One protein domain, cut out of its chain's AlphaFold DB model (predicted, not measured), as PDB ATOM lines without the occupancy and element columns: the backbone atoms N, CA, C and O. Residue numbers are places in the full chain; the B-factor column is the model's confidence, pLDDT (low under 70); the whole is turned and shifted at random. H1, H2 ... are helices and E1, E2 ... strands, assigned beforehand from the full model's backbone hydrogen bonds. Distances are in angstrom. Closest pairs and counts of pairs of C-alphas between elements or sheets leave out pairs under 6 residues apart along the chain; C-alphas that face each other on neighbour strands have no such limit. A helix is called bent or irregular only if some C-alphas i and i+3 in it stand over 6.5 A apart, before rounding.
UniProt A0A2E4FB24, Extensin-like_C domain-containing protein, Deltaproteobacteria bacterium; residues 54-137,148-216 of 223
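What this domain is: This is residues 54 to 137 and 148 to 216 of the 223 residues of the protein "Extensin-like_C domain-containing protein" of Deltaproteobacteria bacterium (UniProt A0A2E4FB24). A twisted sheet, built on the long bent strand E5, forms a wall with two long helices, H1 and H5, side by side over the same face. The small hairpin of E1 and E2 sits beside the beginning of H1, while E4 and H3 lie at opposite ends of the longest axis. The printed part has 153 residues with five named helices and nine named strands, in the order E1 E2 H1 E3 E4 H2 E5 H3 E6 H4 H5 E7 E8 E9. The class is mixed, helices and strands; the six-stranded branched sheet is mixed too, with E7 and E9 parallel and its other neighbour pairs antiparallel. The whole is compact, with a radius of gyration of the C-alphas of 15.1 A, and elongated in outline, spanning 50 by 31 by 24 A.

How they stand to each other: Start at E5, residues 125 to 133, which bends by 57 degrees at residue 129 and has three neighbours in staggered pairing. On one side of it you find E3, residues 98 to 103, antiparallel, with N 100 and O 130 within hydrogen-bond range at 2.8 A. On the other side are E8, residues 204 to 207, with N 128 and O 204 at 2.8 A, and E6, residues 154 to 157, with N 131 and O 156 at 2.9 A, both antiparallel to E5. E5 lies on one side of E8 and E7, residues 191 to 193, on the other side; E7 and E8 form a hairpin, antiparallel, with N 193 and O 205 within hydrogen-bond range at 2.9 A. E9, residues 213 to 215, is the parallel neighbour of E7, with N 192 and O 213 at 2.8 A. Now look over the sheet: H1, residues 71 to 92, is on it at a height of 8.2 A, over E5, and only just along the strands, at 29.7 degrees to E5 on the local plane. H5, residues 166 to 183, is on the same face at a height of 7.5 A, over E8 and along it at 11 degrees on the local plane; it is only just not over E7, with 2 of its C-alphas falling on E7 and 4 on E8. H1 and H5 touch, the closest C-alphas being those of Val 87 and Leu 178 at 6.1 A; they run opposite ways at a tilt of 38 degrees, only just steep. H4, residues 158 to 161, touches H5 at residues 168 to 175 alone, with the C-alphas of His 161 and Ser 172 closest at 5.2 A. In the hairpin of E1, residues 54 to 56, and E2, residues 67 to 70, N 56 and O 67 are 2.8 A apart. H2, residues 119 to 122, only grazes the branched sheet with residues 119 to 120. E4, residues 113 to 117, pairs with no named strand, and it and H2 meet only through their link. H3, residues 148 to 151, is not on the branched sheet and is close to H1 but not clearly touching, with the C-alphas of Tyr 92 and Ala 150 closest at 6.3 A. Of the O i to N i+4 pairs, 16 of 18 in H1 and 12 of 14 in H5 are within hydrogen-bond range; H2, H3 and H4 are too short for such a pair.

Where its parts are: Find C-alpha 125 at (165.309, 125.857, 150.176); from there E5 runs 23.9 A to C-alpha 133. H1 begins at C-alpha 71, (170.360, 115.637, 147.806), and runs 31.7 A; it is only just irregular, with C-alphas 72 and 75 6.9 A apart. H5 runs 26.1 A and is irregular, with C-alphas 167 and 170 7.3 A apart. E3 is 14.3 A long, E2 10.3 A, E6 and E8 10.1 A each. E9 ends at C-alpha 215, (159.918, 134.836, 161.272).

The domain as a whole: The C-alphas farthest apart are those of Glu 115 and Lys 148, at 51.0 A. Residues 138 to 147 are not printed, and C-alphas 137 and 148 are 13.8 A apart across this cut, which falls in the link from E5 to H3. Of the links that are printed whole, none is long. The mean pLDDT of the printed part is 97.6, and no printed residue is under 70.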
ATOM      1  N   GLU A  54     169.232 116.331 142.737       98.31
ATOM      2  CA  GLU A  54     168.266 115.376 142.193       98.31
ATOM      3  C   GLU A  54     166.924 116.043 141.869       98.31
ATOM      4  O   GLU A  54     166.580 117.108 142.393       98.31
ATOM      5  N   THR A  55     166.154 115.403 140.988       98.69
ATOM      6  CA  THR A  55     164.756 115.765 140.748       98.69
ATOM      7  C   THR A  55     163.886 115.139 141.831       98.69
ATOM      8  O   THR A  55     163.852 113.920 141.988       98.69
ATOM      9  N   TYR A  56     163.117 115.965 142.527       98.69
ATOM     10  CA  TYR A  56     162.213 115.570 143.594       98.69
ATOM     11  C   TYR A  56     160.763 115.912 143.244       98.69
ATOM     12  O   TYR A  56     160.483 116.924 142.601       98.69
ATOM     13  N   LYS A  57     159.823 115.049 143.634       98.31
ATOM     14  CA  LYS A  57     158.385 115.191 143.330       98.31
ATOM     15  C   LYS A  57     157.483 114.979 144.552       98.31
ATOM     16  O   LYS A  57     156.278 114.787 144.383       98.31
ATOM     17  N   GLY A  58     158.073 115.017 145.746       98.31
ATOM     18  CA  GLY A  58     157.446 114.604 146.998       98.31
ATOM     19  C   GLY A  58     157.467 113.091 147.202       98.31
ATOM     20  O   GLY A  58     157.565 112.321 146.240       98.31
ATOM     21  N   THR A  59     157.385 112.664 148.460       98.25
ATOM     22  CA  THR A  59     157.293 111.252 148.866       98.25
ATOM     23  C   THR A  59     155.983 110.970 149.581       98.25
ATOM     24  O   THR A  59     155.229 110.100 149.153       98.25
ATOM     25  N   THR A  60     155.687 111.731 150.633       98.56
ATOM     26  CA  THR A  60     154.483 111.565 151.454       98.56
ATOM     27  C   THR A  60     153.340 112.400 150.894       98.56
ATOM     28  O   THR A  60     152.189 111.961 150.890       98.56
ATOM     29  N   ILE A  61     153.650 113.589 150.369       98.69
ATOM     30  CA  ILE A  61     152.689 114.432 149.655       98.69
ATOM     31  C   ILE A  61     153.244 114.715 148.257       98.69
ATOM     32  O   ILE A  61     154.257 115.401 148.144       98.69
ATOM     33  N   PRO A  62     152.584 114.269 147.173       98.62
ATOM     34  CA  PRO A  62     153.030 114.577 145.817       98.62
ATOM     35  C   PRO A  62     153.053 116.082 145.539       98.62
ATOM     36  O   PRO A  62     152.126 116.808 145.897       98.62
ATOM     37  N   TYR A  63     154.064 116.576 144.831       98.69
ATOM     38  CA  TYR A  63     154.122 117.995 144.471       98.69
ATOM     39  C   TYR A  63     153.303 118.259 143.205       98.69
ATOM     40  O   TYR A  63     153.085 117.384 142.357       98.69
ATOM     41  N   HIS A  64     152.788 119.480 143.056       98.31
ATOM     42  CA  HIS A  64     152.080 119.878 141.835       98.31
ATOM     43  C   HIS A  64     152.984 119.866 140.588       98.31
ATOM     44  O   HIS A  64     152.495 119.580 139.497       98.31
ATOM     45  N   ARG A  65     154.295 120.067 140.767       97.81
ATOM     46  CA  ARG A  65     155.352 119.910 139.761       97.81
ATOM     47  C   ARG A  65     156.598 119.305 140.410       97.81
ATOM     48  O   ARG A  65     156.757 119.409 141.622       97.81
ATOM     49  N   SER A  66     157.457 118.657 139.626       98.25
ATOM     50  CA  SER A  66     158.774 118.247 140.119       98.25
ATOM     51  C   SER A  66     159.677 119.466 140.320       98.25
ATOM     52  O   SER A  66     159.421 120.556 139.801       98.25
ATOM     53  N   THR A  67     160.739 119.298 141.099       98.19
ATOM     54  CA  THR A  67     161.669 120.375 141.420       98.19
ATOM     55  C   THR A  67     163.077 119.840 141.657       98.19
ATOM     56  O   THR A  67     163.253 118.641 141.847       98.19
ATOM     57  N   LYS A  68     164.091 120.703 141.586       98.50
ATOM     58  CA  LYS A  68     165.502 120.316 141.711       98.50
ATOM     59  C   LYS A  68     165.994 120.647 143.114       98.50
ATOM     60  O   LYS A  68     165.935 121.806 143.509       98.50
ATOM     61  N   ILE A  69     166.494 119.666 143.850       98.75
ATOM     62  CA  ILE A  69     166.962 119.858 145.229       98.75
ATOM     63  C   ILE A  69     168.412 119.422 145.362       98.75
ATOM     64  O   ILE A  69     168.868 118.566 144.605       98.75
ATOM     65  N   TYR A  70     169.128 119.994 146.325       98.62
ATOM     66  CA  TYR A  70     170.332 119.369 146.856       98.62
ATOM     67  C   TYR A  70     169.945 118.050 147.536       98.62
ATOM     68  O   TYR A  70     168.960 117.997 148.273       98.62
ATOM     69  N   THR A  71     170.698 116.978 147.294       98.31
ATOM     70  CA  THR A  71     170.360 115.637 147.806       98.31
ATOM     71  C   THR A  71     170.276 115.592 149.333       98.31
ATOM     72  O   THR A  71     169.398 114.928 149.880       98.31
ATOM     73  N   GLY A  72     171.115 116.356 150.041       97.88
ATOM     74  CA  GLY A  72     171.055 116.458 151.503       97.88
ATOM     75  C   GLY A  72     169.849 117.245 152.034       97.88
ATOM     76  O   GLY A  72     169.583 117.200 153.228       97.88
ATOM     77  N   PHE A  73     169.086 117.937 151.181       98.62
ATOM     78  CA  PHE A  73     167.847 118.624 151.575       98.62
ATOM     79  C   PHE A  73     166.619 117.697 151.554       98.62
ATOM     80  O   PHE A  73     165.607 117.967 152.198       98.62
ATOM     81  N   LYS A  74     166.708 116.555 150.859       98.69
ATOM     82  CA  LYS A  74     165.624 115.569 150.749       98.69
ATOM     83  C   LYS A  74     165.035 115.106 152.089       98.69
ATOM     84  O   LYS A  74     163.815 115.199 152.210       98.69
ATOM     85  N   PRO A  75     165.812 114.655 153.094       98.50
ATOM     86  CA  PRO A  75     165.231 114.202 154.362       98.50
ATOM     87  C   PRO A  75     164.426 115.295 155.084       98.50
ATOM     88  O   PRO A  75     163.406 114.995 155.702       98.50
ATOM     89  N   HIS A  76     164.813 116.566 154.941       98.69
ATOM     90  CA  HIS A  76     164.082 117.703 155.511       98.69
ATOM     91  C   HIS A  76     162.713 117.883 154.844       98.69
ATOM     92  O   HIS A  76     161.703 118.061 155.526       98.69
ATOM     93  N   LEU A  77     162.652 117.750 153.513       98.88
ATOM     94  CA  LEU A  77     161.389 117.773 152.772       98.88
ATOM     95  C   LEU A  77     160.486 116.588 153.132       98.88
ATOM     96  O   LEU A  77     159.287 116.779 153.319       98.88
ATOM     97  N   GLN A  78     161.049 115.390 153.299       98.88
ATOM     98  CA  GLN A  78     160.285 114.205 153.703       98.88
ATOM     99  C   GLN A  78     159.647 114.387 155.089       98.88
ATOM    100  O   GLN A  78     158.440 114.185 155.238       98.88
ATOM    101  N   ALA A  79     160.426 114.848 156.074       98.81
ATOM    102  CA  ALA A  79     159.932 115.125 157.423       98.81
ATOM    103  C   ALA A  79     158.863 116.233 157.430       98.81
ATOM    104  O   ALA A  79     157.841 116.136 158.114       98.81
ATOM    105  N   PHE A  80     159.057 117.278 156.622       98.88
ATOM    106  CA  PHE A  80     158.059 118.324 156.431       98.88
ATOM    107  C   PHE A  80     156.740 117.784 155.859       98.88
ATOM    108  O   PHE A  80     155.667 118.127 156.361       98.88
ATOM    109  N   GLU A  81     156.792 116.934 154.833       98.94
ATOM    110  CA  GLU A  81     155.592 116.369 154.211       98.94
ATOM    111  C   GLU A  81     154.792 115.485 155.169       98.94
ATOM    112  O   GLU A  81     153.561 115.519 155.144       98.94
ATOM    113  N   GLU A  82     155.465 114.724 156.031       98.88
ATOM    114  CA  GLU A  82     154.818 113.946 157.090       98.88
ATOM    115  C   GLU A  82     154.064 114.851 158.065       98.88
ATOM    116  O   GLU A  82     152.869 114.655 158.289       98.88
ATOM    117  N   ILE A  83     154.710 115.912 158.558       98.88
ATOM    118  CA  ILE A  83     154.056 116.879 159.450       98.88
ATOM    119  C   ILE A  83     152.877 117.557 158.745       98.88
ATOM    120  O   ILE A  83     151.804 117.699 159.333       98.88
ATOM    121  N   ALA A  84     153.035 117.963 157.484       98.88
ATOM    122  CA  ALA A  84     151.963 118.587 156.715       98.88
ATOM    123  C   ALA A  84     150.772 117.641 156.501       98.88
ATOM    124  O   ALA A  84     149.619 118.070 156.615       98.88
ATOM    125  N   ARG A  85     151.030 116.354 156.240       98.88
ATOM    126  CA  ARG A  85     149.997 115.318 156.129       98.88
ATOM    127  C   ARG A  85     149.262 115.166 157.455       98.88
ATOM    128  O   ARG A  85     148.033 115.203 157.469       98.88
ATOM    129  N   ASP A  86     149.995 115.034 158.551       98.81
ATOM    130  CA  ASP A  86     149.418 114.767 159.866       98.81
ATOM    131  C   ASP A  86     148.602 115.962 160.370       98.81
ATOM    132  O   ASP A  86     147.491 115.791 160.865       98.81
ATOM    133  N   VAL A  87     149.084 117.191 160.154       98.88
ATOM    134  CA  VAL A  87     148.329 118.419 160.455       98.88
ATOM    135  C   VAL A  87     147.075 118.523 159.579       98.88
ATOM    136  O   VAL A  87     146.028 118.968 160.045       98.88
ATOM    137  N   ALA A  88     147.131 118.104 158.314       98.81
ATOM    138  CA  ALA A  88     145.944 118.090 157.461       98.81
ATOM    139  C   ALA A  88     144.910 117.064 157.942       98.81
ATOM    140  O   ALA A  88     143.716 117.364 157.948       98.81
ATOM    141  N   ILE A  89     145.354 115.889 158.393       98.62
ATOM    142  CA  ILE A  89     144.479 114.881 159.002       98.62
ATOM    143  C   ILE A  89     143.876 115.418 160.305       98.62
ATOM    144  O   ILE A  89     142.664 115.337 160.475       98.62
ATOM    145  N   GLU A  90     144.675 116.054 161.165       98.31
ATOM    146  CA  GLU A  90     144.221 116.698 162.408       98.31
ATOM    147  C   GLU A  90     143.118 117.742 162.147       98.31
ATOM    148  O   GLU A  90     142.146 117.829 162.893       98.31
ATOM    149  N   ILE A  91     143.241 118.538 161.080       98.44
ATOM    150  CA  ILE A  91     142.347 119.680 160.832       98.44
ATOM    151  C   ILE A  91     141.151 119.329 159.938       98.44
ATOM    152  O   ILE A  91     140.056 119.853 160.154       98.44
ATOM    153  N   TYR A  92     141.352 118.489 158.924       98.50
ATOM    154  CA  TYR A  92     140.363 118.179 157.885       98.50
ATOM    155  C   TYR A  92     139.908 116.718 157.880       98.50
ATOM    156  O   TYR A  92     139.005 116.375 157.118       98.50
ATOM    157  N   GLY A  93     140.535 115.847 158.676       98.31
ATOM    158  CA  GLY A  93     140.277 114.406 158.678       98.31
ATOM    159  C   GLY A  93     140.873 113.660 157.481       98.31
ATOM    160  O   GLY A  93     140.528 112.504 157.256       98.31
ATOM    161  N   ARG A  94     141.724 114.305 156.671       98.38
ATOM    162  CA  ARG A  94     142.328 113.698 155.475       98.38
ATOM    163  C   ARG A  94     143.616 114.389 155.036       98.38
ATOM    164  O   ARG A  94     143.799 115.583 155.254       98.38
ATOM    165  N   ALA A  95     144.459 113.640 154.332       98.25
ATOM    166  CA  ALA A  95     145.681 114.147 153.717       98.25
ATOM    167  C   ALA A  95     145.400 115.040 152.485       98.25
ATOM    168  O   ALA A  95     144.383 114.849 151.796       98.25
ATOM    169  N   PRO A  96     146.301 115.990 152.169       98.69
ATOM    170  CA  PRO A  96     146.258 116.732 150.916       98.69
ATOM    171  C   PRO A  96     146.568 115.810 149.734       98.69
ATOM    172  O   PRO A  96     147.310 114.838 149.848       98.69
ATOM    173  N   LYS A  97     146.019 116.142 148.565       98.62
ATOM    174  CA  LYS A  97     146.342 115.467 147.303       98.62
ATOM    175  C   LYS A  97     147.676 115.951 146.745       98.62
ATOM    176  O   LYS A  97     148.405 115.146 146.174       98.62
ATOM    177  N   ARG A  98     147.961 117.259 146.846       98.75
ATOM    178  CA  ARG A  98     149.220 117.842 146.359       98.75
ATOM    179  C   ARG A  98     149.733 118.975 147.235       98.75
ATOM    180  O   ARG A  98     148.939 119.733 147.792       98.75
ATOM    181  N   LEU A  99     151.050 119.137 147.256       98.88
ATOM    182  CA  LEU A  99     151.730 120.332 147.743       98.88
ATOM    183  C   LEU A  99     151.977 121.314 146.588       98.88
ATOM    184  O   LEU A  99     152.444 120.938 145.507       98.88
ATOM    185  N   VAL A 100     151.674 122.589 146.821       98.88
ATOM    186  CA  VAL A 100     151.880 123.689 145.873       98.88
ATOM    187  C   VAL A 100     153.061 124.530 146.344       98.88
ATOM    188  O   VAL A 100     153.044 125.063 147.449       98.88
ATOM    189  N   HIS A 101     154.086 124.652 145.502       98.75
ATOM    190  CA  HIS A 101     155.328 125.364 145.810       98.75
ATOM    191  C   HIS A 101     155.707 126.331 144.681       98.75
ATOM    192  O   HIS A 101     155.275 126.167 143.540       98.75
ATOM    193  N   MET A 102     156.534 127.327 144.979       98.56
ATOM    194  CA  MET A 102     157.045 128.288 144.000       98.56
ATOM    195  C   MET A 102     158.393 127.847 143.420       98.56
ATOM    196  O   MET A 102     158.681 128.143 142.265       98.56
ATOM    197  N   GLY A 103     159.143 126.998 144.123       97.94
ATOM    198  CA  GLY A 103     160.375 126.396 143.613       97.94
ATOM    199  C   GLY A 103     161.323 126.013 144.739       97.94
ATOM    200  O   GLY A 103     161.056 126.321 145.899       97.94
ATOM    201  N   THR A 104     162.413 125.343 144.377       98.50
ATOM    202  CA  THR A 104     163.505 125.001 145.300       98.50
ATOM    203  C   THR A 104     164.860 125.477 144.796       98.50
ATOM    204  O   THR A 104     165.618 126.055 145.563       98.50
ATOM    205  N   PHE A 105     165.155 125.318 143.502       98.00
ATOM    206  CA  PHE A 105     166.415 125.763 142.908       98.00
ATOM    207  C   PHE A 105     166.243 127.015 142.043       98.00
ATOM    208  O   PHE A 105     165.471 127.013 141.084       98.00
ATOM    209  N   ASN A 106     167.010 128.056 142.355       97.31
ATOM    210  CA  ASN A 106     167.183 129.250 141.533       97.31
ATOM    211  C   ASN A 106     168.536 129.895 141.875       97.31
ATOM    212  O   ASN A 106     168.713 130.387 142.988       97.31
ATOM    213  N   CYS A 107     169.484 129.889 140.934       96.88
ATOM    214  CA  CYS A 107     170.816 130.462 141.131       96.88
ATOM    215  C   CYS A 107     170.749 131.996 141.177       96.88
ATOM    216  O   CYS A 107     170.725 132.662 140.143       96.88
ATOM    217  N   ARG A 108     170.678 132.556 142.390       97.06
ATOM    218  CA  ARG A 108     170.544 134.000 142.626       97.06
ATOM    219  C   ARG A 108     171.088 134.431 143.988       97.06
ATOM    220  O   ARG A 108     171.189 133.636 144.920       97.06
ATOM    221  N   ARG A 109     171.333 135.735 144.113       97.56
ATOM    222  CA  ARG A 109     171.566 136.414 145.395       97.56
ATOM    223  C   ARG A 109     170.284 136.511 146.226       97.56
ATOM    224  O   ARG A 109     169.164 136.383 145.707       97.56
ATOM    225  N   ILE A 110     170.441 136.797 147.512       95.69
ATOM    226  CA  ILE A 110     169.341 137.280 148.346       95.69
ATOM    227  C   ILE A 110     169.030 138.721 147.931       95.69
ATOM    228  O   ILE A 110     169.919 139.563 147.860       95.69
ATOM    229  N   ARG A 111     167.756 139.029 147.650       91.88
ATOM    230  CA  ARG A 111     167.364 140.344 147.109       91.88
ATOM    231  C   ARG A 111     167.754 141.500 148.033       91.88
ATOM    232  O   ARG A 111     168.213 142.527 147.553       91.88
ATOM    233  N   SER A 112     167.543 141.325 149.335       91.94
ATOM    234  CA  SER A 112     167.833 142.347 150.348       91.94
ATOM    235  C   SER A 112     169.290 142.345 150.814       91.94
ATOM    236  O   SER A 112     169.705 143.294 151.463       91.94
ATOM    237  N   TYR A 113     170.053 141.299 150.483       94.44
ATOM    238  CA  TYR A 113     171.439 141.120 150.911       94.44
ATOM    239  C   TYR A 113     172.269 140.603 149.724       94.44
ATOM    240  O   TYR A 113     172.554 139.407 149.636       94.44
ATOM    241  N   PRO A 114     172.603 141.478 148.757       96.12
ATOM    242  CA  PRO A 114     173.218 141.072 147.492       96.12
ATOM    243  C   PRO A 114     174.635 140.501 147.653       96.12
ATOM    244  O   PRO A 114     175.125 139.841 146.739       96.12
ATOM    245  N   GLU A 115     175.264 140.699 148.809       96.94
ATOM    246  CA  GLU A 115     176.548 140.090 149.173       96.94
ATOM    247  C   GLU A 115     176.447 138.561 149.358       96.94
ATOM    248  O   GLU A 115     177.467 137.881 149.401       96.94
ATOM    249  N   PHE A 116     175.233 138.003 149.477       96.56
ATOM    250  CA  PHE A 116     175.018 136.596 149.818       96.56
ATOM    251  C   PHE A 116     174.191 135.841 148.774       96.56
ATOM    252  O   PHE A 116     173.189 136.335 148.238       96.56
ATOM    253  N   LEU A 117     174.576 134.591 148.519       97.25
ATOM    254  CA  LEU A 117     173.766 133.613 147.799       97.25
ATOM    255  C   LEU A 117     172.511 133.252 148.595       97.25
ATOM    256  O   LEU A 117     172.540 133.099 149.810       97.25
ATOM    257  N   SER A 118     171.393 133.090 147.889       97.12
ATOM    258  CA  SER A 118     170.172 132.536 148.477       97.12
ATOM    259  C   SER A 118     170.316 131.027 148.670       97.12
ATOM    260  O   SER A 118     170.920 130.370 147.832       97.12
ATOM    261  N   GLU A 119     169.669 130.432 149.672       98.25
ATOM    262  CA  GLU A 119     169.644 128.964 149.803       98.25
ATOM    263  C   GLU A 119     168.965 128.267 148.606       98.25
ATOM    264  O   GLU A 119     169.292 127.126 148.268       98.25
ATOM    265  N   HIS A 120     168.115 128.978 147.853       98.38
ATOM    266  CA  HIS A 120     167.631 128.499 146.555       98.38
ATOM    267  C   HIS A 120     168.754 128.300 145.532       98.38
ATOM    268  O   HIS A 120     168.650 127.436 144.662       98.38
ATOM    269  N   ALA A 121     169.837 129.070 145.618       97.94
ATOM    270  CA  ALA A 121     170.999 128.927 144.747       97.94
ATOM    271  C   ALA A 121     171.729 127.598 144.968       97.94
ATOM    272  O   ALA A 121     172.408 127.114 144.064       97.94
ATOM    273  N   LEU A 122     171.542 127.006 146.149       98.06
ATOM    274  CA  LEU A 122     172.098 125.722 146.553       98.06
ATOM    275  C   LEU A 122     171.079 124.582 146.421       98.06
ATOM    276  O   LEU A 122     171.407 123.442 146.716       98.06
ATOM    277  N   GLY A 123     169.834 124.854 146.003       98.25
ATOM    278  CA  GLY A 123     168.751 123.862 146.048       98.25
ATOM    279  C   GLY A 123     168.425 123.393 147.472       98.25
ATOM    280  O   GLY A 123     167.912 122.285 147.634       98.25
ATOM    281  N   ASN A 124     168.747 124.222 148.469       98.69
ATOM    282  CA  ASN A 124     168.638 123.970 149.908       98.69
ATOM    283  C   ASN A 124     167.465 124.735 150.552       98.69
ATOM    284  O   ASN A 124     167.470 125.031 151.743       98.69
ATOM    285  N   ALA A 125     166.484 125.121 149.738       98.75
ATOM    286  CA  ALA A 125     165.309 125.857 150.176       98.75
ATOM    287  C   ALA A 125     164.063 125.405 149.420       98.75
ATOM    288  O   ALA A 125     164.158 124.873 148.310       98.75
ATOM    289  N   ILE A 126     162.890 125.661 149.992       98.88
ATOM    290  CA  ILE A 126     161.594 125.511 149.331       98.88
ATOM    291  C   ILE A 126     160.662 126.669 149.689       98.88
ATOM    292  O   ILE A 126     160.505 127.014 150.856       98.88
ATOM    293  N   ASP A 127     159.986 127.203 148.671       98.88
ATOM    294  CA  ASP A 127     158.904 128.174 148.848       98.88
ATOM    295  C   ASP A 127     157.546 127.469 148.724       98.88
ATOM    296  O   ASP A 127     157.170 127.044 147.632       98.88
ATOM    297  N   VAL A 128     156.785 127.329 149.810       98.88
ATOM    298  CA  VAL A 128     155.497 126.614 149.846       98.88
ATOM    299  C   VAL A 128     154.329 127.597 149.790       98.88
ATOM    300  O   VAL A 128     154.086 128.347 150.731       98.88
ATOM    301  N   ALA A 129     153.554 127.550 148.706       98.81
ATOM    302  CA  ALA A 129     152.396 128.420 148.485       98.81
ATOM    303  C   ALA A 129     151.093 127.858 149.080       98.81
ATOM    304  O   ALA A 129     150.154 128.606 149.354       98.81
ATOM    305  N   GLY A 130     150.991 126.534 149.252       98.81
ATOM    306  CA  GLY A 130     149.800 125.910 149.823       98.81
ATOM    307  C   GLY A 130     149.607 124.443 149.450       98.81
ATOM    308  O   GLY A 130     150.555 123.734 149.121       98.81
ATOM    309  N   PHE A 131     148.358 123.981 149.514       98.94
ATOM    310  CA  PHE A 131     147.988 122.572 149.371       98.94
ATOM    311  C   PHE A 131     146.670 122.407 148.614       98.94
ATOM    312  O   PHE A 131     145.731 123.192 148.783       98.94
ATOM    313  N   ASP A 132     146.591 121.359 147.802       98.88
ATOM    314  CA  ASP A 132     145.393 120.979 147.057       98.88
ATOM    315  C   ASP A 132     144.758 119.735 147.650       98.88
ATOM    316  O   ASP A 132     145.421 118.715 147.840       98.88
ATOM    317  N   PHE A 133     143.448 119.787 147.858       98.75
ATOM    318  CA  PHE A 133     142.631 118.658 148.272       98.75
ATOM    319  C   PHE A 133     141.690 118.308 147.119       98.75
ATOM    320  O   PHE A 133     140.854 119.110 146.709       98.75
ATOM    321  N   GLY A 134     141.838 117.105 146.560       97.69
ATOM    322  CA  GLY A 134     140.853 116.568 145.616       97.69
ATOM    323  C   GLY A 134     139.602 116.075 146.349       97.69
ATOM    324  O   GLY A 134     139.661 115.879 147.561       97.69
ATOM    325  N   PRO A 135     138.482 115.808 145.663       97.56
ATOM    326  CA  PRO A 135     137.363 115.113 146.295       97.56
ATOM    327  C   PRO A 135     137.805 113.739 146.825       97.56
ATOM    328  O   PRO A 135     138.734 113.130 146.288       97.56
ATOM    329  N   LEU A 136     137.183 113.274 147.908       96.88
ATOM    330  CA  LEU A 136     137.326 111.886 148.340       96.88
ATOM    331  C   LEU A 136     136.677 110.945 147.307       96.88
ATOM    332  O   LEU A 136     135.729 111.351 146.626       96.88
ATOM    333  N   PRO A 137     137.140 109.686 147.205       95.69
ATOM    334  CA  PRO A 137     136.444 108.664 146.433       95.69
ATOM    335  C   PRO A 137     134.981 108.518 146.867       95.69
ATOM    336  O   PRO A 137     134.628 108.750 148.029       95.69
ATOM    337  N   LYS A 148     132.125 117.923 157.212       95.75
ATOM    338  CA  LYS A 148     131.479 117.169 156.113       95.75
ATOM    339  C   LYS A 148     131.816 117.701 154.710       95.75
ATOM    340  O   LYS A 148     131.934 116.911 153.776       95.75
ATOM    341  N   TRP A 149     132.005 119.015 154.554       96.31
ATOM    342  CA  TRP A 149     132.359 119.632 153.268       96.31
ATOM    343  C   TRP A 149     133.760 119.239 152.770       96.31
ATOM    344  O   TRP A 149     133.995 119.273 151.565       96.31
ATOM    345  N   ALA A 150     134.669 118.786 153.646       97.31
ATOM    346  CA  ALA A 150     136.017 118.348 153.263       97.31
ATOM    347  C   ALA A 150     136.031 117.030 152.461       97.31
ATOM    348  O   ALA A 150     137.081 116.603 151.968       97.31
ATOM    349  N   LYS A 151     134.862 116.392 152.279       97.38
ATOM    350  CA  LYS A 151     134.672 115.333 151.280       97.38
ATOM    351  C   LYS A 151     134.855 115.861 149.854       97.38
ATOM    352  O   LYS A 151     135.339 115.125 148.998       97.38
ATOM    353  N   GLY A 152     134.476 117.115 149.599       98.12
ATOM    354  CA  GLY A 152     134.680 117.782 148.316       98.12
ATOM    355  C   GLY A 152     136.139 118.168 148.071       98.12
ATOM    356  O   GLY A 152     137.006 117.994 148.928       98.12
ATOM    357  N   GLY A 153     136.414 118.692 146.877       98.31
ATOM    358  CA  GLY A 153     137.703 119.306 146.574       98.31
ATOM    359  C   GLY A 153     137.779 120.733 147.110       98.31
ATOM    360  O   GLY A 153     136.793 121.467 147.067       98.31
ATOM    361  N   PHE A 154     138.947 121.135 147.600       98.75
ATOM    362  CA  PHE A 154     139.215 122.498 148.055       98.75
ATOM    363  C   PHE A 154     140.710 122.814 147.980       98.75
ATOM    364  O   PHE A 154     141.553 121.939 147.773       98.75
ATOM    365  N   LYS A 155     141.043 124.094 148.127       98.81
ATOM    366  CA  LYS A 155     142.413 124.597 148.075       98.81
ATOM    367  C   LYS A 155     142.720 125.342 149.357       98.81
ATOM    368  O   LYS A 155     141.867 126.050 149.884       98.81
ATOM    369  N   VAL A 156     143.955 125.214 149.819       98.81
ATOM    370  CA  VAL A 156     144.511 126.064 150.865       98.81
ATOM    371  C   VAL A 156     145.690 126.816 150.266       98.81
ATOM    372  O   VAL A 156     146.553 126.184 149.654       98.81
ATOM    373  N   ARG A 157     145.712 128.144 150.386       98.75
ATOM    374  CA  ARG A 157     146.743 129.023 149.835       98.75
ATOM    375  C   ARG A 157     147.163 130.044 150.876       98.75
ATOM    376  O   ARG A 157     146.344 130.434 151.701       98.75
ATOM    377  N   MET A 158     148.440 130.401 150.881       98.25
ATOM    378  CA  MET A 158     148.995 131.303 151.883       98.25
ATOM    379  C   MET A 158     148.436 132.725 151.754       98.25
ATOM    380  O   MET A 158     147.971 133.279 152.746       98.25
ATOM    381  N   ASP A 159     148.429 133.267 150.533       97.19
ATOM    382  CA  ASP A 159     147.888 134.590 150.194       97.19
ATOM    383  C   ASP A 159     146.410 134.742 150.569       97.19
ATOM    384  O   ASP A 159     146.019 135.766 151.126       97.19
ATOM    385  N   ASP A 160     145.609 133.705 150.333       98.00
ATOM    386  CA  ASP A 160     144.172 133.745 150.611       98.00
ATOM    387  C   ASP A 160     143.832 133.447 152.076       98.00
ATOM    388  O   ASP A 160     142.835 133.947 152.611       98.00
ATOM    389  N   HIS A 161     144.597 132.559 152.725       98.50
ATOM    390  CA  HIS A 161     144.128 131.889 153.937       98.50
ATOM    391  C   HIS A 161     144.957 132.098 155.198       98.50
ATOM    392  O   HIS A 161     144.485 131.671 156.252       98.50
ATOM    393  N   TRP A 162     146.119 132.759 155.161       97.69
ATOM    394  CA  TRP A 162     146.937 132.952 156.368       97.69
ATOM    395  C   TRP A 162     146.161 133.599 157.527       97.69
ATOM    396  O   TRP A 162     146.070 133.020 158.610       97.69
ATOM    397  N   ASP A 163     145.513 134.739 157.278       96.00
ATOM    398  CA  ASP A 163     144.711 135.487 158.263       96.00
ATOM    399  C   ASP A 163     143.199 135.384 157.998       96.00
ATOM    400  O   ASP A 163     142.397 136.229 158.418       96.00
ATOM    401  N   ALA A 164     142.781 134.336 157.286       97.12
ATOM    402  CA  ALA A 164     141.389 134.152 156.923       97.12
ATOM    403  C   ALA A 164     140.465 133.968 158.137       97.12
ATOM    404  O   ALA A 164     140.776 133.301 159.125       97.12
ATOM    405  N   LYS A 165     139.258 134.529 158.021       96.12
ATOM    406  CA  LYS A 165     138.210 134.515 159.053       96.12
ATOM    407  C   LYS A 165     136.964 133.770 158.567       96.12
ATOM    408  O   LYS A 165     136.878 133.327 157.419       96.12
ATOM    409  N   ARG A 166     135.958 133.662 159.445       95.50
ATOM    410  CA  ARG A 166     134.639 133.070 159.145       95.50
ATOM    411  C   ARG A 166     134.796 131.667 158.534       95.50
ATOM    412  O   ARG A 166     135.500 130.840 159.108       95.50
ATOM    413  N   ARG A 167     134.189 131.406 157.369       94.75
ATOM    414  CA  ARG A 167     134.192 130.088 156.707       94.75
ATOM    415  C   ARG A 167     135.589 129.540 156.392       94.75
ATOM    416  O   ARG A 167     135.756 128.330 156.345       94.75
ATOM    417  N   TYR A 168     136.592 130.408 156.242       97.25
ATOM    418  CA  TYR A 168     137.973 130.029 155.928       97.25
ATOM    419  C   TYR A 168     138.907 130.049 157.151       97.25
ATOM    420  O   TYR A 168     140.096 129.770 157.018       97.25
ATOM    421  N   LYS A 169     138.385 130.297 158.366       98.00
ATOM    422  CA  LYS A 169     139.173 130.264 159.617       98.00
ATOM    423  C   LYS A 169     139.888 128.922 159.822       98.00
ATOM    424  O   LYS A 169     140.976 128.869 160.383       98.00
ATOM    425  N   ILE A 170     139.293 127.830 159.348       98.38
ATOM    426  CA  ILE A 170     139.901 126.497 159.398       98.38
ATOM    427  C   ILE A 170     141.174 126.383 158.544       98.38
ATOM    428  O   ILE A 170     142.108 125.691 158.940       98.38
ATOM    429  N   HIS A 171     141.241 127.096 157.417       98.69
ATOM    430  CA  HIS A 171     142.421 127.132 156.555       98.69
ATOM    431  C   HIS A 171     143.563 127.910 157.199       98.69
ATOM    432  O   HIS A 171     144.691 127.421 157.217       98.69
ATOM    433  N   SER A 172     143.241 129.044 157.824       98.62
ATOM    434  CA  SER A 172     144.181 129.784 158.673       98.62
ATOM    435  C   SER A 172     144.715 128.895 159.797       98.62
ATOM    436  O   SER A 172     145.926 128.743 159.947       98.62
ATOM    437  N   ARG A 173     143.825 128.192 160.516       98.50
ATOM    438  CA  ARG A 173     144.212 127.251 161.578       98.50
ATOM    439  C   ARG A 173     145.162 126.163 161.074       98.50
ATOM    440  O   ARG A 173     146.132 125.870 161.758       98.50
ATOM    441  N   PHE A 174     144.914 125.584 159.899       98.81
ATOM    442  CA  PHE A 174     145.810 124.588 159.300       98.81
ATOM    443  C   PHE A 174     147.215 125.146 159.034       98.81
ATOM    444  O   PHE A 174     148.193 124.542 159.469       98.81
ATOM    445  N   LEU A 175     147.324 126.302 158.368       98.81
ATOM    446  CA  LEU A 175     148.622 126.904 158.038       98.81
ATOM    447  C   LEU A 175     149.406 127.283 159.301       98.81
ATOM    448  O   LEU A 175     150.593 126.978 159.415       98.81
ATOM    449  N   LYS A 176     148.727 127.887 160.280       98.50
ATOM    450  CA  LYS A 176     149.324 128.287 161.559       98.50
ATOM    451  C   LYS A 176     149.756 127.078 162.383       98.50
ATOM    452  O   LYS A 176     150.871 127.053 162.896       98.50
ATOM    453  N   ARG A 177     148.927 126.031 162.442       98.62
ATOM    454  CA  ARG A 177     149.259 124.777 163.130       98.62
ATOM    455  C   ARG A 177     150.465 124.082 162.504       98.62
ATOM    456  O   ARG A 177     151.321 123.595 163.238       98.62
ATOM    457  N   LEU A 178     150.552 124.062 161.174       98.88
ATOM    458  CA  LEU A 178     151.701 123.522 160.447       98.88
ATOM    459  C   LEU A 178     152.987 124.270 160.814       98.88
ATOM    460  O   LEU A 178     153.957 123.639 161.234       98.88
ATOM    461  N   ALA A 179     152.967 125.604 160.747       98.44
ATOM    462  CA  ALA A 179     154.099 126.432 161.154       98.44
ATOM    463  C   ALA A 179     154.504 126.176 162.616       98.44
ATOM    464  O   ALA A 179     155.675 125.939 162.893       98.44
ATOM    465  N   GLN A 180     153.546 126.140 163.547       98.12
ATOM    466  CA  GLN A 180     153.813 125.858 164.962       98.12
ATOM    467  C   GLN A 180     154.466 124.484 165.183       98.12
ATOM    468  O   GLN A 180     155.375 124.377 166.005       98.12
ATOM    469  N   LYS A 181     154.022 123.429 164.480       98.38
ATOM    470  CA  LYS A 181     154.639 122.097 164.604       98.38
ATOM    471  C   LYS A 181     156.067 122.080 164.067       98.38
ATOM    472  O   LYS A 181     156.926 121.496 164.714       98.38
ATOM    473  N   LEU A 182     156.321 122.746 162.942       98.19
ATOM    474  CA  LEU A 182     157.660 122.841 162.358       98.19
ATOM    475  C   LEU A 182     158.621 123.660 163.234       98.19
ATOM    476  O   LEU A 182     159.740 123.226 163.467       98.19
ATOM    477  N   ILE A 183     158.173 124.779 163.817       96.44
ATOM    478  CA  ILE A 183     158.999 125.599 164.727       96.44
ATOM    479  C   ILE A 183     159.473 124.794 165.949       96.44
ATOM    480  O   ILE A 183     160.582 125.003 166.435       96.44
ATOM    481  N   ARG A 184     158.654 123.849 166.435       96.25
ATOM    482  CA  ARG A 184     158.999 122.943 167.548       96.25
ATOM    483  C   ARG A 184     159.938 121.798 167.149       96.25
ATOM    484  O   ARG A 184     160.279 120.988 168.004       96.25
ATOM    485  N   ARG A 185     160.313 121.703 165.873       96.38
ATOM    486  CA  ARG A 185     161.188 120.677 165.295       96.38
ATOM    487  C   ARG A 185     162.356 121.366 164.575       96.38
ATOM    488  O   ARG A 185     162.421 121.350 163.343       96.38
ATOM    489  N   PRO A 186     163.237 122.051 165.331       93.88
ATOM    490  CA  PRO A 186     164.295 122.899 164.779       93.88
ATOM    491  C   PRO A 186     165.306 122.144 163.907       93.88
ATOM    492  O   PRO A 186     166.020 122.772 163.135       93.88
ATOM    493  N   GLU A 187     165.361 120.819 164.006       95.06
ATOM    494  CA  GLU A 187     166.199 119.956 163.177       95.06
ATOM    495  C   GLU A 187     165.682 119.782 161.737       95.06
ATOM    496  O   GLU A 187     166.427 119.320 160.875       95.06
ATOM    497  N   ILE A 188     164.420 120.139 161.460       97.56
ATOM    498  CA  ILE A 188     163.838 120.040 160.113       97.56
ATOM    499  C   ILE A 188     164.210 121.257 159.273       97.56
ATOM    500  O   ILE A 188     164.616 121.082 158.130       97.56
ATOM    501  N   PHE A 189     164.087 122.467 159.826       98.12
ATOM    502  CA  PHE A 189     164.476 123.709 159.157       98.12
ATOM    503  C   PHE A 189     165.121 124.671 160.153       98.12
ATOM    504  O   PHE A 189     164.605 124.895 161.254       98.12
ATOM    505  N   ARG A 190     166.232 125.281 159.735       96.00
ATOM    506  CA  ARG A 190     166.926 126.311 160.518       96.00
ATOM    507  C   ARG A 190     166.344 127.691 160.253       96.00
ATOM    508  O   ARG A 190     166.152 128.459 161.194       96.00
ATOM    509  N   SER A 191     165.972 127.968 159.005       96.69
ATOM    510  CA  SER A 191     165.277 129.198 158.645       96.69
ATOM    511  C   SER A 191     163.873 128.923 158.125       96.69
ATOM    512  O   SER A 191     163.621 128.021 157.326       96.69
ATOM    513  N   MET A 192     162.932 129.694 158.660       98.25
ATOM    514  CA  MET A 192     161.505 129.616 158.400       98.25
ATOM    515  C   MET A 192     160.935 131.028 158.319       98.25
ATOM    516  O   MET A 192     160.740 131.693 159.341       98.25
ATOM    517  N   LEU A 193     160.628 131.481 157.109       97.69
ATOM    518  CA  LEU A 193     160.005 132.778 156.865       97.69
ATOM    519  C   LEU A 193     158.561 132.567 156.420       97.69
ATOM    520  O   LEU A 193     158.228 131.596 155.740       97.69
ATOM    521  N   GLY A 194     157.684 133.477 156.815       97.31
ATOM    522  CA  GLY A 194     156.285 133.466 156.405       97.31
ATOM    523  C   GLY A 194     155.729 134.881 156.340       97.31
ATOM    524  O   GLY A 194     156.502 135.833 156.248       97.31
ATOM    525  N   PRO A 195     154.405 135.063 156.444       96.19
ATOM    526  CA  PRO A 195     153.777 136.365 156.201       96.19
ATOM    527  C   PRO A 195     154.178 137.508 157.144       96.19
ATOM    528  O   PRO A 195     153.855 138.664 156.871       96.19
ATOM    529  N   ALA A 196     154.875 137.219 158.245       94.69
ATOM    530  CA  ALA A 196     155.486 138.238 159.093       94.69
ATOM    531  C   ALA A 196     156.783 138.833 158.518       94.69
ATOM    532  O   ALA A 196     157.167 139.931 158.917       94.69
ATOM    533  N   TRP A 197     157.442 138.151 157.580       94.88
ATOM    534  CA  TRP A 197     158.688 138.599 156.967       94.88
ATOM    535  C   TRP A 197     158.437 139.310 155.622       94.88
ATOM    536  O   TRP A 197     157.660 138.820 154.790       94.88
ATOM    537  N   PRO A 198     159.095 140.454 155.346       94.19
ATOM    538  CA  PRO A 198     158.927 141.174 154.086       94.19
ATOM    539  C   PRO A 198     159.145 140.285 152.852       94.19
ATOM    540  O   PRO A 198     160.110 139.530 152.751       94.19
ATOM    541  N   GLY A 199     158.225 140.371 151.889       94.69
ATOM    542  CA  GLY A 199     158.274 139.577 150.655       94.69
ATOM    543  C   GLY A 199     157.732 138.145 150.762       94.69
ATOM    544  O   GLY A 199     157.690 137.473 149.741       94.69
ATOM    545  N   HIS A 200     157.260 137.704 151.935       97.06
ATOM    546  CA  HIS A 200     156.813 136.320 152.179       97.06
ATOM    547  C   HIS A 200     155.327 136.226 152.565       97.06
ATOM    548  O   HIS A 200     154.885 135.312 153.252       97.06
ATOM    549  N   HIS A 201     154.511 137.181 152.111       96.19
ATOM    550  CA  HIS A 201     153.074 137.231 152.417       96.19
ATOM    551  C   HIS A 201     152.262 136.094 151.770       96.19
ATOM    552  O   HIS A 201     151.167 135.791 152.233       96.19
ATOM    553  N   ASN A 202     152.779 135.474 150.706       97.88
ATOM    554  CA  ASN A 202     152.073 134.483 149.887       97.88
ATOM    555  C   ASN A 202     152.753 133.101 149.845       97.88
ATOM    556  O   ASN A 202     152.360 132.251 149.045       97.88
ATOM    557  N   HIS A 203     153.756 132.854 150.689       98.75
ATOM    558  CA  HIS A 203     154.376 131.538 150.842       98.75
ATOM    559  C   HIS A 203     155.084 131.407 152.193       98.75
ATOM    560  O   HIS A 203     155.406 132.400 152.839       98.75
ATOM    561  N   PHE A 204     155.352 130.169 152.600       98.75
ATOM    562  CA  PHE A 204     156.439 129.898 153.534       98.75
ATOM    563  C   PHE A 204     157.749 129.733 152.771       98.75
ATOM    564  O   PHE A 204     157.741 129.077 151.734       98.75
ATOM    565  N   HIS A 205     158.851 130.246 153.305       98.69
ATOM    566  CA  HIS A 205     160.204 129.891 152.884       98.69
ATOM    567  C   HIS A 205     160.846 129.030 153.964       98.69
ATOM    568  O   HIS A 205     160.862 129.429 155.130       98.69
ATOM    569  N   PHE A 206     161.351 127.860 153.584       98.81
ATOM    570  CA  PHE A 206     162.018 126.927 154.488       98.81
ATOM    571  C   PHE A 206     163.379 126.526 153.931       98.81
ATOM    572  O   PHE A 206     163.454 126.110 152.773       98.81
ATOM    573  N   ASP A 207     164.423 126.597 154.754       98.50
ATOM    574  CA  ASP A 207     165.788 126.266 154.349       98.50
ATOM    575  C   ASP A 207     166.664 125.754 155.511       98.50
ATOM    576  O   ASP A 207     166.270 125.756 156.686       98.50
ATOM    577  N   MET A 208     167.861 125.284 155.150       97.81
ATOM    578  CA  MET A 208     168.900 124.799 156.065       97.81
ATOM    579  C   MET A 208     170.176 125.655 155.984       97.81
ATOM    580  O   MET A 208     171.285 125.125 155.908       97.81
ATOM    581  N   SER A 209     170.034 126.982 155.950       94.75
ATOM    582  CA  SER A 209     171.155 127.918 156.097       94.75
ATOM    583  C   SER A 209     171.883 127.733 157.442       94.75
ATOM    584  O   SER A 209     171.306 127.215 158.399       94.75
ATOM    585  N   PRO A 210     173.153 128.163 157.561       92.62
ATOM    586  CA  PRO A 210     173.903 128.121 158.819       92.62
ATOM    587  C   PRO A 210     173.407 129.147 159.850       92.62
ATOM    588  O   PRO A 210     173.912 129.189 160.968       92.62
ATOM    589  N   TRP A 211     172.443 129.993 159.480       88.75
ATOM    590  CA  TRP A 211     171.860 130.994 160.363       88.75
ATOM    591  C   TRP A 211     170.426 130.617 160.689       88.75
ATOM    592  O   TRP A 211     169.620 130.344 159.800       88.75
ATOM    593  N   ARG A 212     170.085 130.673 161.972       91.75
ATOM    594  CA  ARG A 212     168.725 130.413 162.424       91.75
ATOM    595  C   ARG A 212     167.868 131.668 162.320       91.75
ATOM    596  O   ARG A 212     168.092 132.627 163.054       91.75
ATOM    597  N   THR A 213     166.839 131.634 161.475       93.94
ATOM    598  CA  THR A 213     165.866 132.733 161.347       93.94
ATOM    599  C   THR A 213     164.441 132.201 161.348       93.94
ATOM    600  O   THR A 213     163.997 131.603 160.376       93.94
ATOM    601  N   VAL A 214     163.675 132.453 162.409       95.81
ATOM    602  CA  VAL A 214     162.259 132.053 162.478       95.81
ATOM    603  C   VAL A 214     161.383 133.298 162.546       95.81
ATOM    604  O   VAL A 214     161.267 133.925 163.592       95.81
ATOM    605  N   ALA A 215     160.747 133.640 161.427       95.56
ATOM    606  CA  ALA A 215     159.918 134.836 161.272       95.56
ATOM    607  C   ALA A 215     158.635 134.525 160.487       95.56
ATOM    608  O   ALA A 215     158.391 135.020 159.383       95.56
ATOM    609  N   VAL A 216     157.806 133.652 161.059       95.44
ATOM    610  CA  VAL A 216     156.522 133.249 160.466       95.44
ATOM    611  C   VAL A 216     155.352 134.062 161.027       95.44
ATOM    612  O   VAL A 216     154.473 134.487 160.275       95.44
TER     613      VAL A 216